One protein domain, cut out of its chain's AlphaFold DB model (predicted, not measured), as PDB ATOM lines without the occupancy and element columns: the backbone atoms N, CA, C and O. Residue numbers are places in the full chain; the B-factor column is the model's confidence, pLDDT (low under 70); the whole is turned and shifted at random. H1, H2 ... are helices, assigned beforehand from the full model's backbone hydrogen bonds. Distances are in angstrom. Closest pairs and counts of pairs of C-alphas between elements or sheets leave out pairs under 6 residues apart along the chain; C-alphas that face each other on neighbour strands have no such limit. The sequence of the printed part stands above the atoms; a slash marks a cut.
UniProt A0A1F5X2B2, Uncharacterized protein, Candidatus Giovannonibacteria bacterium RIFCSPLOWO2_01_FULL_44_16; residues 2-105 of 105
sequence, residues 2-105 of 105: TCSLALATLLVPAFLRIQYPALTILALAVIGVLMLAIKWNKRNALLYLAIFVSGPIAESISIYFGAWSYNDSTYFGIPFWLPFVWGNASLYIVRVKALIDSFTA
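What this domain is: This is residues 2 to 105 of the 105 residues of an uncharacterized protein of Candidatus Giovannonibacteria bacterium RIFCSPLOWO2_01_FULL_44_16 (UniProt A0A1F5X2B2). The first part of H4 is sandwiched between the hairpin H1 and H2 and helix H3, which crosses it; residues 97 to 105, of which 97 to 104 belong to H4, stick out. H1, H2 and H4 form a bundle, roughly side by side. The printed part has 104 residues with four named helices, H1 to H4 in order along the chain, and no named strand; its class is all helix, with 79 of the 104 printed residues in the helices, and it is compact, with a radius of gyration of the C-alphas of 14.5 A and spans of 44 by 28 by 23 A.

Where its parts are: H3, residues 42 to 64, and H4, residues 82 to 104, each measure 33.2 A; C-alpha 104 is at (148.864, 201.852, 231.078). H1, residues 2 to 16, 20.9 A, begins at (158.231, 193.529, 247.172); H2, residues 21 to 38, is 26.0 A.

How they stand to each other: H4 touches H3 at a steep tilt of 57 degrees, closest C-alphas Gly 87 and Phe 52, 4.2 A; H2, Asn 88 and Gly 32, 5.3 A; H1, Val 85 and Thr 9, 6.3 A. H1 and H3 are apart. O i to N i+4 pairs within hydrogen-bond range: every one in H2, 10 of 11 in H1, 18 of 19 in H3, 17 of 19 in H4.

The domain as a whole: The printed part has no cut; H3 to H4 is a long link. The mean pLDDT of the printed part is 92.8, and no printed residue is under 70 in pLDDT.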
ATOM      1  N   THR A   2     157.523 194.320 248.197       74.25
ATOM      2  CA  THR A   2     158.231 193.529 247.172       74.25
ATOM      3  C   THR A   2     159.552 194.140 246.697       74.25
ATOM      4  O   THR A   2     160.524 193.409 246.556       74.25
ATOM      5  N   CYS A   3     159.621 195.458 246.474       78.00
ATOM      6  CA  CYS A   3     160.866 196.100 246.032       78.00
ATOM      7  C   CYS A   3     162.001 195.908 247.049       78.00
ATOM      8  O   CYS A   3     163.129 195.636 246.661       78.00
ATOM      9  N   SER A   4     161.688 195.955 248.346       85.50
ATOM     10  CA  SER A   4     162.647 195.706 249.426       85.50
ATOM     11  C   SER A   4     163.153 194.256 249.428       85.50
ATOM     12  O   SER A   4     164.344 194.030 249.599       85.50
ATOM     13  N   LEU A   5     162.277 193.274 249.180       86.62
ATOM     14  CA  LEU A   5     162.656 191.856 249.074       86.62
ATOM     15  C   LEU A   5     163.469 191.555 247.805       86.62
ATOM     16  O   LEU A   5     164.390 190.739 247.830       86.62
ATOM     17  N   ALA A   6     163.166 192.241 246.702       83.94
ATOM     18  CA  ALA A   6     163.952 192.153 245.476       83.94
ATOM     19  C   ALA A   6     165.354 192.741 245.669       83.94
ATOM     20  O   ALA A   6     166.340 192.114 245.297       83.94
ATOM     21  N   LEU A   7     165.457 193.893 246.338       90.00
ATOM     22  CA  LEU A   7     166.749 194.463 246.705       90.00
ATOM     23  C   LEU A   7     167.526 193.515 247.630       90.00
ATOM     24  O   LEU A   7     168.696 193.237 247.382       90.00
ATOM     25  N   ALA A   8     166.867 192.936 248.638       92.25
ATOM     26  CA  ALA A   8     167.482 191.947 249.521       92.25
ATOM     27  C   ALA A   8     167.994 190.707 248.763       92.25
ATOM     28  O   ALA A   8     169.061 190.198 249.093       92.25
ATOM     29  N   THR A   9     167.293 190.264 247.710       93.38
ATOM     30  CA  THR A   9     167.734 189.149 246.847       93.38
ATOM     31  C   THR A   9     169.101 189.418 246.208       93.38
ATOM     32  O   THR A   9     169.873 188.482 246.028       93.38
ATOM     33  N   LEU A  10     169.421 190.678 245.897       92.62
ATOM     34  CA  LEU A  10     170.717 191.069 245.332       92.62
ATOM     35  C   LEU A  10     171.776 191.303 246.416       92.62
ATOM     36  O   LEU A  10     172.929 190.905 246.256       92.62
ATOM     37  N   LEU A  11     171.392 191.931 247.532       93.88
ATOM     38  CA  LEU A  11     172.331 192.285 248.598       93.88
ATOM     39  C   LEU A  11     172.834 191.058 249.370       93.88
ATOM     40  O   LEU A  11     174.012 190.993 249.708       93.88
ATOM     41  N   VAL A  12     171.978 190.064 249.624       94.94
ATOM     42  CA  VAL A  12     172.359 188.849 250.367       94.94
ATOM     43  C   VAL A  12     173.579 188.146 249.748       94.94
ATOM     44  O   VAL A  12     174.580 187.997 250.453       94.94
ATOM     45  N   PRO A  13     173.577 187.752 248.459       92.94
ATOM     46  CA  PRO A  13     174.746 187.125 247.857       92.94
ATOM     47  C   PRO A  13     175.928 188.090 247.718       92.94
ATOM     48  O   PRO A  13     177.066 187.640 247.793       92.94
ATOM     49  N   ALA A  14     175.708 189.402 247.583       91.12
ATOM     50  CA  ALA A  14     176.809 190.365 247.504       91.12
ATOM     51  C   ALA A  14     177.688 190.374 248.770       91.12
ATOM     52  O   ALA A  14     178.907 190.487 248.655       91.12
ATOM     53  N   PHE A  15     177.087 190.218 249.956       91.81
ATOM     54  CA  PHE A  15     177.805 190.312 251.234       91.81
ATOM     55  C   PHE A  15     178.093 188.972 251.906       91.81
ATOM     56  O   PHE A  15     179.078 188.865 252.630       91.81
ATOM     57  N   LEU A  16     177.235 187.964 251.722       91.81
ATOM     58  CA  LEU A  16     177.285 186.748 252.539       91.81
ATOM     59  C   LEU A  16     177.805 185.519 251.789       91.81
ATOM     60  O   LEU A  16     178.180 184.548 252.443       91.81
ATOM     61  N   ARG A  17     177.856 185.531 250.447       90.38
ATOM     62  CA  ARG A  17     178.087 184.297 249.667       90.38
ATOM     63  C   ARG A  17     179.438 183.631 249.937       90.38
ATOM     64  O   ARG A  17     179.497 182.407 249.950       90.38
ATOM     65  N   ILE A  18     180.493 184.423 250.162       85.94
ATOM     66  CA  ILE A  18     181.861 183.917 250.357       85.94
ATOM     67  C   ILE A  18     182.030 183.403 251.789       85.94
ATOM     68  O   ILE A  18     182.473 182.279 251.994       85.94
ATOM     69  N   GLN A  19     181.673 184.217 252.787       89.81
ATOM     70  CA  GLN A  19     181.901 183.885 254.196       89.81
ATOM     71  C   GLN A  19     180.862 182.900 254.752       89.81
ATOM     72  O   GLN A  19     181.191 182.078 255.603       89.81
ATOM     73  N   TYR A  20     179.613 182.966 254.278       92.25
ATOM     74  CA  TYR A  20     178.480 182.216 254.827       92.25
ATOM     75  C   TYR A  20     177.561 181.658 253.716       92.25
ATOM     76  O   TYR A  20     176.405 182.082 253.577       92.25
ATOM     77  N   PRO A  21     178.022 180.671 252.922       90.56
ATOM     78  CA  PRO A  21     177.258 180.142 251.788       90.56
ATOM     79  C   PRO A  21     175.928 179.492 252.205       90.56
ATOM     80  O   PRO A  21     174.902 179.717 251.565       90.56
ATOM     81  N   ALA A  22     175.902 178.749 253.317       93.00
ATOM     82  CA  ALA A  22     174.672 178.128 253.821       93.00
ATOM     83  C   ALA A  22     173.634 179.170 254.276       93.00
ATOM     84  O   ALA A  22     172.449 179.045 253.970       93.00
ATOM     85  N   LEU A  23     174.083 180.235 254.951       94.62
ATOM     86  CA  LEU A  23     173.213 181.340 255.365       94.62
ATOM     87  C   LEU A  23     172.662 182.097 254.154       94.62
ATOM     88  O   LEU A  23     171.501 182.492 254.157       94.62
ATOM     89  N   THR A  24     173.473 182.251 253.106       95.25
ATOM     90  CA  THR A  24     173.059 182.875 251.844       95.25
ATOM     91  C   THR A  24     171.904 182.108 251.201       95.25
ATOM     92  O   THR A  24     170.882 182.706 250.865       95.25
ATOM     93  N   ILE A  25     172.020 180.780 251.099       95.88
ATOM     94  CA  ILE A  25     170.949 179.917 250.576       95.88
ATOM     95  C   ILE A  25     169.687 180.038 251.435       95.88
ATOM     96  O   ILE A  25     168.602 180.274 250.902       95.88
ATOM     97  N   LEU A  26     169.826 179.921 252.761       97.12
ATOM     98  CA  LEU A  26     168.695 180.001 253.684       97.12
ATOM     99  C   LEU A  26     167.969 181.348 253.572       97.12
ATOM    100  O   LEU A  26     166.747 181.380 253.445       97.12
ATOM    101  N   ALA A  27     168.711 182.456 253.574       97.38
ATOM    102  CA  ALA A  27     168.144 183.793 253.455       97.38
ATOM    103  C   ALA A  27     167.404 183.981 252.121       97.38
ATOM    104  O   ALA A  27     166.280 184.485 252.109       97.38
ATOM    105  N   LEU A  28     167.982 183.529 251.003       97.81
ATOM    106  CA  LEU A  28     167.338 183.613 249.690       97.81
ATOM    107  C   LEU A  28     166.074 182.751 249.597       97.81
ATOM    108  O   LEU A  28     165.077 183.206 249.028       97.81
ATOM    109  N   ALA A  29     166.086 181.554 250.189       97.56
ATOM    110  CA  ALA A  29     164.913 180.689 250.276       97.56
ATOM    111  C   ALA A  29     163.795 181.338 251.107       97.56
ATOM    112  O   ALA A  29     162.645 181.376 250.667       97.56
ATOM    113  N   VAL A  30     164.130 181.917 252.268       97.12
ATOM    114  CA  VAL A  30     163.175 182.660 253.106       97.12
ATOM    115  C   VAL A  30     162.590 183.844 252.339       97.12
ATOM    116  O   VAL A  30     161.373 184.019 252.335       97.12
ATOM    117  N   ILE A  31     163.416 184.619 251.630       96.50
ATOM    118  CA  ILE A  31     162.941 185.725 250.785       96.50
ATOM    119  C   ILE A  31     161.956 185.217 249.724       96.50
ATOM    120  O   ILE A  31     160.886 185.807 249.565       96.50
ATOM    121  N   GLY A  32     162.265 184.109 249.045       96.00
ATOM    122  CA  GLY A  32     161.379 183.508 248.044       96.00
ATOM    123  C   GLY A  32     160.039 183.061 248.620       96.00
ATOM    124  O   GLY A  32     158.986 183.379 248.057       96.00
ATOM    125  N   VAL A  33     160.055 182.408 249.784       96.06
ATOM    126  CA  VAL A  33     158.839 182.009 250.513       96.06
ATOM    127  C   VAL A  33     158.017 183.233 250.913       96.06
ATOM    128  O   VAL A  33     156.815 183.267 250.649       96.06
ATOM    129  N   LEU A  34     158.647 184.270 251.477       95.31
ATOM    130  CA  LEU A  34     157.966 185.517 251.835       95.31
ATOM    131  C   LEU A  34     157.356 186.191 250.603       95.31
ATOM    132  O   LEU A  34     156.203 186.620 250.638       95.31
ATOM    133  N   MET A  35     158.082 186.237 249.484       94.19
ATOM    134  CA  MET A  35     157.555 186.742 248.219       94.19
ATOM    135  C   MET A  35     156.316 185.940 247.795       94.19
ATOM    136  O   MET A  35     155.274 186.538 247.519       94.19
ATOM    137  N   LEU A  36     156.386 184.608 247.752       94.56
ATOM    138  CA  LEU A  36     155.233 183.767 247.407       94.56
ATOM    139  C   LEU A  36     154.045 183.995 248.350       94.56
ATOM    140  O   LEU A  36     152.916 184.097 247.870       94.56
ATOM    141  N   ALA A  37     154.293 184.150 249.652       93.38
ATOM    142  CA  ALA A  37     153.260 184.378 250.660       93.38
ATOM    143  C   ALA A  37     152.514 185.713 250.474       93.38
ATOM    144  O   ALA A  37     151.305 185.761 250.675       93.38
ATOM    145  N   ILE A  38     153.192 186.779 250.020       90.25
ATOM    146  CA  ILE A  38     152.569 188.103 249.790       90.25
ATOM    147  C   ILE A  38     151.406 188.037 248.796       90.25
ATOM    148  O   ILE A  38     150.420 188.756 248.938       90.25
ATOM    149  N   LYS A  39     151.537 187.222 247.746       87.50
ATOM    150  CA  LYS A  39     150.501 187.075 246.716       87.50
ATOM    151  C   LYS A  39     150.524 185.655 246.179       87.50
ATOM    152  O   LYS A  39     150.998 185.400 245.062       87.50
ATOM    153  N   TRP A  40     150.038 184.744 247.015       89.69
ATOM    154  CA  TRP A  40     150.014 183.329 246.694       89.69
ATOM    155  C   TRP A  40     149.172 183.064 245.446       89.69
ATOM    156  O   TRP A  40     148.027 183.496 245.331       89.69
ATOM    157  N   ASN A  41     149.760 182.344 244.496       92.94
ATOM    158  CA  ASN A  41     149.088 181.859 243.299       92.94
ATOM    159  C   ASN A  41     149.867 180.651 242.766       92.94
ATOM    160  O   ASN A  41     151.093 180.708 242.662       92.94
ATOM    161  N   LYS A  42     149.162 179.589 242.360       95.50
ATOM    162  CA  LYS A  42     149.761 178.406 241.718       95.50
ATOM    163  C   LYS A  42     150.635 178.783 240.520       95.50
ATOM    164  O   LYS A  42     151.724 178.243 240.369       95.50
ATOM    165  N   ARG A  43     150.209 179.760 239.714       95.94
ATOM    166  CA  ARG A  43     150.988 180.272 238.580       95.94
ATOM    167  C   ARG A  43     152.323 180.870 239.024       95.94
ATOM    168  O   ARG A  43     153.332 180.612 238.385       95.94
ATOM    169  N   ASN A  44     152.340 181.626 240.121       95.25
ATOM    170  CA  ASN A  44     153.567 182.219 240.657       95.25
ATOM    171  C   ASN A  44     154.517 181.140 241.189       95.25
ATOM    172  O   ASN A  44     155.710 181.208 240.926       95.25
ATOM    173  N   ALA A  45     153.991 180.126 241.882       96.81
ATOM    174  CA  ALA A  45     154.793 179.001 242.362       96.81
ATOM    175  C   ALA A  45     155.390 178.178 241.204       96.81
ATOM    176  O   ALA A  45     156.571 177.838 241.235       96.81
ATOM    177  N   LEU A  46     154.604 177.913 240.153       97.81
ATOM    178  CA  LEU A  46     155.086 177.227 238.949       97.81
ATOM    179  C   LEU A  46     156.148 178.048 238.211       97.81
ATOM    180  O   LEU A  46     157.162 177.492 237.805       97.81
ATOM    181  N   LEU A  47     155.947 179.362 238.072       97.19
ATOM    182  CA  LEU A  47     156.943 180.260 237.479       97.19
ATOM    183  C   LEU A  47     158.233 180.294 238.300       97.19
ATOM    184  O   LEU A  47     159.311 180.192 237.722       97.19
ATOM    185  N   TYR A  48     158.125 180.373 239.629       97.62
ATOM    186  CA  TYR A  48     159.281 180.299 240.519       97.62
ATOM    187  C   TYR A  48     160.078 179.024 240.259       97.62
ATOM    188  O   TYR A  48     161.273 179.107 240.007       97.62
ATOM    189  N   LEU A  49     159.421 177.858 240.260       98.19
ATOM    190  CA  LEU A  49     160.092 176.575 240.048       98.19
ATOM    191  C   LEU A  49     160.705 176.466 238.645       98.19
ATOM    192  O   LEU A  49     161.836 176.010 238.499       98.19
ATOM    193  N   ALA A  50     159.983 176.913 237.616       98.31
ATOM    194  CA  ALA A  50     160.468 176.881 236.242       98.31
ATOM    195  C   ALA A  50     161.743 177.719 236.072       98.31
ATOM    196  O   ALA A  50     162.707 177.254 235.465       98.31
ATOM    197  N   ILE A  51     161.778 178.932 236.633       98.25
ATOM    198  CA  ILE A  51     162.934 179.833 236.512       98.25
ATOM    199  C   ILE A  51     164.059 179.456 237.482       98.25
ATOM    200  O   ILE A  51     165.224 179.555 237.111       98.25
ATOM    201  N   PHE A  52     163.732 178.923 238.662       97.94
ATOM    202  CA  PHE A  52     164.697 178.331 239.595       97.94
ATOM    203  C   PHE A  52     165.563 177.256 238.925       97.94
ATOM    204  O   PHE A  52     166.731 177.125 239.265       97.94
ATOM    205  N   VAL A  53     165.011 176.503 237.967       97.62
ATOM    206  CA  VAL A  53     165.746 175.469 237.223       97.62
ATOM    207  C   VAL A  53     166.333 176.009 235.916       97.62
ATOM    208  O   VAL A  53     167.522 175.844 235.657       97.62
ATOM    209  N   SER A  54     165.518 176.655 235.080       97.94
ATOM    210  CA  SER A  54     165.951 177.072 233.737       97.94
ATOM    211  C   SER A  54     166.981 178.205 233.744       97.94
ATOM    212  O   SER A  54     167.860 178.207 232.885       97.94
ATOM    213  N   GLY A  55     166.925 179.122 234.715       97.12
ATOM    214  CA  GLY A  55     167.895 180.212 234.853       97.12
ATOM    215  C   GLY A  55     169.324 179.701 235.070       97.12
ATOM    216  O   GLY A  55     170.193 179.974 234.243       97.12
ATOM    217  N   PRO A  56     169.572 178.876 236.104       96.25
ATOM    218  CA  PRO A  56     170.886 178.280 236.323       96.25
ATOM    219  C   PRO A  56     171.367 177.395 235.173       96.25
ATOM    220  O   PRO A  56     172.555 177.399 234.887       96.25
ATOM    221  N   ILE A  57     170.474 176.677 234.477       96.88
ATOM    222  CA  ILE A  57     170.855 175.908 233.277       96.88
ATOM    223  C   ILE A  57     171.391 176.840 232.184       96.88
ATOM    224  O   ILE A  57     172.441 176.562 231.605       96.88
ATOM    225  N   ALA A  58     170.699 177.950 231.912       96.69
ATOM    226  CA  ALA A  58     171.145 178.930 230.923       96.69
ATOM    227  C   ALA A  58     172.507 179.542 231.298       96.69
ATOM    228  O   ALA A  58     173.379 179.708 230.437       96.69
ATOM    229  N   GLU A  59     172.727 179.820 232.585       96.50
ATOM    230  CA  GLU A  59     174.024 180.291 233.074       96.50
ATOM    231  C   GLU A  59     175.117 179.224 232.984       96.50
ATOM    232  O   GLU A  59     176.197 179.515 232.479       96.50
ATOM    233  N   SER A  60     174.847 177.977 233.377       95.69
ATOM    234  CA  SER A  60     175.802 176.870 233.243       95.69
ATOM    235  C   SER A  60     176.251 176.668 231.795       95.69
ATOM    236  O   SER A  60     177.438 176.458 231.554       95.69
ATOM    237  N   ILE A  61     175.337 176.774 230.823       96.12
ATOM    238  CA  ILE A  61     175.683 176.720 229.392       96.12
ATOM    239  C   ILE A  61     176.622 177.879 229.030       96.12
ATOM    240  O   ILE A  61     177.638 177.671 228.373       96.12
ATOM    241  N   SER A  62     176.316 179.092 229.489       95.50
ATOM    242  CA  SER A  62     177.137 180.279 229.210       95.50
ATOM    243  C   SER A  62     178.548 180.157 229.800       95.50
ATOM    244  O   SER A  62     179.535 180.482 229.137       95.50
ATOM    245  N   ILE A  63     178.656 179.624 231.018       95.38
ATOM    246  CA  ILE A  63     179.929 179.351 231.699       95.38
ATOM    247  C   ILE A  63     180.710 178.249 230.981       95.38
ATOM    248  O   ILE A  63     181.921 178.375 230.811       95.38
ATOM    249  N   TYR A  64     180.034 177.201 230.499       94.12
ATOM    250  CA  TYR A  64     180.664 176.142 229.706       94.12
ATOM    251  C   TYR A  64     181.329 176.687 228.432       94.12
ATOM    252  O   TYR A  64     182.428 176.261 228.084       94.12
ATOM    253  N   PHE A  65     180.713 177.677 227.778       96.62
ATOM    254  CA  PHE A  65     181.298 178.375 226.625       96.62
ATOM    255  C   PHE A  65     182.325 179.460 226.996       96.62
ATOM    256  O   PHE A  65     182.818 180.163 226.116       96.62
ATOM    257  N   GLY A  66     182.675 179.601 228.278       94.75
ATOM    258  CA  GLY A  66     183.715 180.521 228.736       94.75
ATOM    259  C   GLY A  66     183.291 181.988 228.782       94.75
ATOM    260  O   GLY A  66     184.156 182.861 228.789       94.75
ATOM    261  N   ALA A  67     181.986 182.284 228.818       96.38
ATOM    262  CA  ALA A  67     181.511 183.666 228.878       96.38
ATOM    263  C   ALA A  67     181.920 184.368 230.190       96.38
ATOM    264  O   ALA A  67     182.275 185.545 230.175       96.38
ATOM    265  N   TRP A  68     181.882 183.648 231.318       95.38
ATOM    266  CA  TRP A  68     182.417 184.072 232.620       95.38
ATOM    267  C   TRP A  68     182.585 182.864 233.560       95.38
ATOM    268  O   TRP A  68     182.253 181.736 233.199       95.38
ATOM    269  N   SER A  69     183.082 183.098 234.780       92.12
ATOM    270  CA  SER A  69     183.207 182.086 235.837       92.12
ATOM    271  C   SER A  69     182.892 182.655 237.222       92.12
ATOM    272  O   SER A  69     183.105 183.840 237.482       92.12
ATOM    273  N   TYR A  70     182.430 181.799 238.135       89.56
ATOM    274  CA  TYR A  70     182.285 182.126 239.555       89.56
ATOM    275  C   TYR A  70     183.533 181.724 240.349       89.56
ATOM    276  O   TYR A  70     184.108 180.668 240.109       89.56
ATOM    277  N   ASN A  71     183.892 182.529 241.352       83.94
ATOM    278  CA  ASN A  71     184.986 182.228 242.290       83.94
ATOM    279  C   ASN A  71     184.521 181.426 243.528       83.94
ATOM    280  O   ASN A  71     185.281 181.272 244.479       83.94
ATOM    281  N   ASP A  72     183.271 180.959 243.541       79.19
ATOM    282  CA  ASP A  72     182.641 180.270 244.673       79.19
ATOM    283  C   ASP A  72     182.757 178.739 244.557       79.19
ATOM    284  O   ASP A  72     183.067 178.196 243.495       79.19
ATOM    285  N   SER A  73     182.414 178.025 245.636       72.88
ATOM    286  CA  SER A  73     182.116 176.589 245.564       72.88
ATOM    287  C   SER A  73     180.955 176.354 244.596       72.88
ATOM    288  O   SER A  73     179.826 176.787 244.843       72.88
ATOM    289  N   THR A  74     181.239 175.674 243.489       80.06
ATOM    290  CA  THR A  74     180.322 175.530 242.354       80.06
ATOM    291  C   THR A  74     180.008 174.068 242.055       80.06
ATOM    292  O   THR A  74     180.775 173.159 242.371       80.06
ATOM    293  N   TYR A  75     178.862 173.844 241.417       80.12
ATOM    294  CA  TYR A  75     178.475 172.583 240.791       80.12
ATOM    295  C   TYR A  75     178.077 172.890 239.346       80.12
ATOM    296  O   TYR A  75     177.295 173.805 239.116       80.12
ATOM    297  N   PHE A  76     178.666 172.202 238.360       83.56
ATOM    298  CA  PHE A  76     178.546 172.565 236.934       83.56
ATOM    299  C   PHE A  76     178.827 174.057 236.640       83.56
ATOM    300  O   PHE A  76     178.149 174.688 235.828       83.56
ATOM    301  N   GLY A  77     179.811 174.637 237.335       86.50
ATOM    302  CA  GLY A  77     180.240 176.027 237.149       86.50
ATOM    303  C   GLY A  77     179.375 177.086 237.841       86.50
ATOM    304  O   GLY A  77     179.786 178.242 237.885       86.50
ATOM    305  N   ILE A  78     178.237 176.716 238.439       92.62
ATOM    306  CA  ILE A  78     177.323 177.647 239.122       92.62
ATOM    307  C   ILE A  78     177.294 177.424 240.643       92.62
ATOM    308  O   ILE A  78     177.416 176.288 241.107       92.62
ATOM    309  N   PRO A  79     177.128 178.478 241.459       93.44
ATOM    310  CA  PRO A  79     177.031 178.333 242.904       93.44
ATOM    311  C   PRO A  79     175.623 177.913 243.344       93.44
ATOM    312  O   PRO A  79     174.614 178.290 242.749       93.44
ATOM    313  N   PHE A  80     175.537 177.180 244.456       92.81
ATOM    314  CA  PHE A  80     174.276 176.618 244.971       92.81
ATOM    315  C   PHE A  80     173.213 177.655 245.369       92.81
ATOM    316  O   PHE A  80     172.036 177.319 245.486       92.81
ATOM    317  N   TRP A  81     173.606 178.910 245.589       95.00
ATOM    318  CA  TRP A  81     172.675 179.999 245.891       95.00
ATOM    319  C   TRP A  81     171.979 180.560 244.640       95.00
ATOM    320  O   TRP A  81     170.905 181.154 244.751       95.00
ATOM    321  N   LEU A  82     172.555 180.353 243.452       95.44
ATOM    322  CA  LEU A  82     172.095 180.952 242.197       95.44
ATOM    323  C   LEU A  82     170.663 180.547 241.792       95.44
ATOM    324  O   LEU A  82     169.896 181.435 241.414       95.44
ATOM    325  N   PRO A  83     170.235 179.273 241.934       97.12
ATOM    326  CA  PRO A  83     168.851 178.877 241.658       97.12
ATOM    327  C   PRO A  83     167.804 179.710 242.408       97.12
ATOM    328  O   PRO A  83     166.783 180.103 241.841       97.12
ATOM    329  N   PHE A  84     168.074 180.054 243.670       97.50
ATOM    330  CA  PHE A  84     167.150 180.834 244.494       97.50
ATOM    331  C   PHE A  84     167.036 182.286 244.020       97.50
ATOM    332  O   PHE A  84     165.938 182.844 244.019       97.50
ATOM    333  N   VAL A  85     168.140 182.888 243.560       97.06
ATOM    334  CA  VAL A  85     168.120 184.234 242.962       97.06
ATOM    335  C   VAL A  85     167.246 184.251 241.711       97.06
ATOM    336  O   VAL A  85     166.377 185.116 241.594       97.06
ATOM    337  N   TRP A  86     167.402 183.265 240.823       98.12
ATOM    338  CA  TRP A  86     166.570 183.133 239.624       98.12
ATOM    339  C   TRP A  86     165.086 182.939 239.950       98.12
ATOM    340  O   TRP A  86     164.229 183.634 239.394       98.12
ATOM    341  N   GLY A  87     164.771 182.059 240.903       97.50
ATOM    342  CA  GLY A  87     163.405 181.887 241.397       97.50
ATOM    343  C   GLY A  87     162.804 183.210 241.890       97.50
ATOM    344  O   GLY A  87     161.733 183.622 241.430       97.50
ATOM    345  N   ASN A  88     163.516 183.931 242.762       97.25
ATOM    346  CA  ASN A  88     163.081 185.227 243.295       97.25
ATOM    347  C   ASN A  88     162.899 186.284 242.192       97.25
ATOM    348  O   ASN A  88     161.914 187.035 242.210       97.25
ATOM    349  N   ALA A  89     163.802 186.310 241.205       96.12
ATOM    350  CA  ALA A  89     163.751 187.230 240.072       96.12
ATOM    351  C   ALA A  89     162.452 187.072 239.267       96.12
ATOM    352  O   ALA A  89     161.803 188.070 238.953       96.12
ATOM    353  N   SER A  90     162.004 185.835 239.018       96.12
ATOM    354  CA  SER A  90     160.744 185.587 238.298       96.12
ATOM    355  C   SER A  90     159.538 186.247 238.979       96.12
ATOM    356  O   SER A  90     158.723 186.918 238.340       96.12
ATOM    357  N   LEU A  91     159.459 186.133 240.307       95.06
ATOM    358  CA  LEU A  91     158.374 186.702 241.096       95.06
ATOM    359  C   LEU A  91     158.464 188.228 241.167       95.06
ATOM    360  O   LEU A  91     157.439 188.907 241.288       95.06
ATOM    361  N   TYR A  92     159.675 188.787 241.147       94.06
ATOM    362  CA  TYR A  92     159.868 190.229 241.038       94.06
ATOM    363  C   TYR A  92     159.367 190.746 239.684       94.06
ATOM    364  O   TYR A  92     158.528 191.647 239.662       94.06
ATOM    365  N   ILE A  93     159.777 190.113 238.581       93.88
ATOM    366  CA  ILE A  93     159.394 190.498 237.213       93.88
ATOM    367  C   ILE A  93     157.872 190.496 237.037       93.88
ATOM    368  O   ILE A  93     157.314 191.467 236.528       93.88
ATOM    369  N   VAL A  94     157.170 189.464 237.523       93.38
ATOM    370  CA  VAL A  94     155.694 189.407 237.450       93.38
ATOM    371  C   VAL A  94     155.037 190.599 238.152       93.38
ATOM    372  O   VAL A  94     154.013 191.110 237.698       93.38
ATOM    373  N   ARG A  95     155.611 191.065 239.263       91.00
ATOM    374  CA  ARG A  95     155.057 192.196 240.018       91.00
ATOM    375  C   ARG A  95     155.399 193.533 239.392       91.00
ATOM    376  O   ARG A  95     154.545 194.411 239.403       91.00
ATOM    377  N   VAL A  96     156.600 193.671 238.832       92.00
ATOM    378  CA  VAL A  96     156.957 194.838 238.018       92.00
ATOM    379  C   VAL A  96     156.012 194.939 236.829       92.00
ATOM    380  O   VAL A  96     155.450 196.004 236.607       92.00
ATOM    381  N   LYS A  97     155.739 193.825 236.136       93.25
ATOM    382  CA  LYS A  97     154.747 193.798 235.059       93.25
ATOM    383  C   LYS A  97     153.375 194.283 235.535       93.25
ATOM    384  O   LYS A  97     152.811 195.177 234.922       93.25
ATOM    385  N   ALA A  98     152.858 193.731 236.633       90.56
ATOM    386  CA  ALA A  98     151.552 194.133 237.154       90.56
ATOM    387  C   ALA A  98     151.498 195.618 237.563       90.56
ATOM    388  O   ALA A  98     150.454 196.249 237.435       90.56
ATOM    389  N   LEU A  99     152.612 196.170 238.056       90.31
ATOM    390  CA  LEU A  99     152.737 197.594 238.359       90.31
ATOM    391  C   LEU A  99     152.726 198.441 237.080       90.31
ATOM    392  O   LEU A  99     151.988 199.417 237.021       90.31
ATOM    393  N   ILE A 100     153.501 198.066 236.061       93.50
ATOM    394  CA  ILE A 100     153.522 198.771 234.768       93.50
ATOM    395  C   ILE A 100     152.123 198.780 234.148       93.50
ATOM    396  O   ILE A 100     151.641 199.845 233.774       93.50
ATOM    397  N   ASP A 101     151.448 197.626 234.128       94.19
ATOM    398  CA  ASP A 101     150.097 197.497 233.572       94.19
ATOM    399  C   ASP A 101     149.097 198.453 234.258       94.19
ATOM    400  O   ASP A 101     148.168 198.927 233.611       94.19
ATOM    401  N   SER A 102     149.298 198.786 235.545       93.12
ATOM    402  CA  SER A 102     148.434 199.724 236.284       93.12
ATOM    403  C   SER A 102     148.599 201.197 235.896       93.12
ATOM    404  O   SER A 102     147.735 202.000 236.230       93.12
ATOM    405  N   PHE A 103     149.684 201.555 235.202       93.50
ATOM    406  CA  PHE A 103     149.890 202.901 234.652       93.50
ATOM    407  C   PHE A 103     149.436 203.025 233.193       93.50
ATOM    408  O   PHE A 103     149.333 204.137 232.684       93.50
ATOM    409  N   THR A 104     149.223 201.898 232.506       92.81
ATOM    410  CA  THR A 104     148.864 201.852 231.078       92.81
ATOM    411  C   THR A 104     147.402 201.478 230.822       92.81
ATOM    412  O   THR A 104     147.011 201.374 229.661       92.81
ATOM    413  N   ALA A 105     146.629 201.221 231.878       72.94
ATOM    414  CA  ALA A 105     145.194 200.938 231.838       72.94
ATOM    415  C   ALA A 105     144.386 202.207 232.125       72.94
ATOM    416  O   ALA A 105     143.324 202.366 231.484       72.94
TER     417      ALA A 105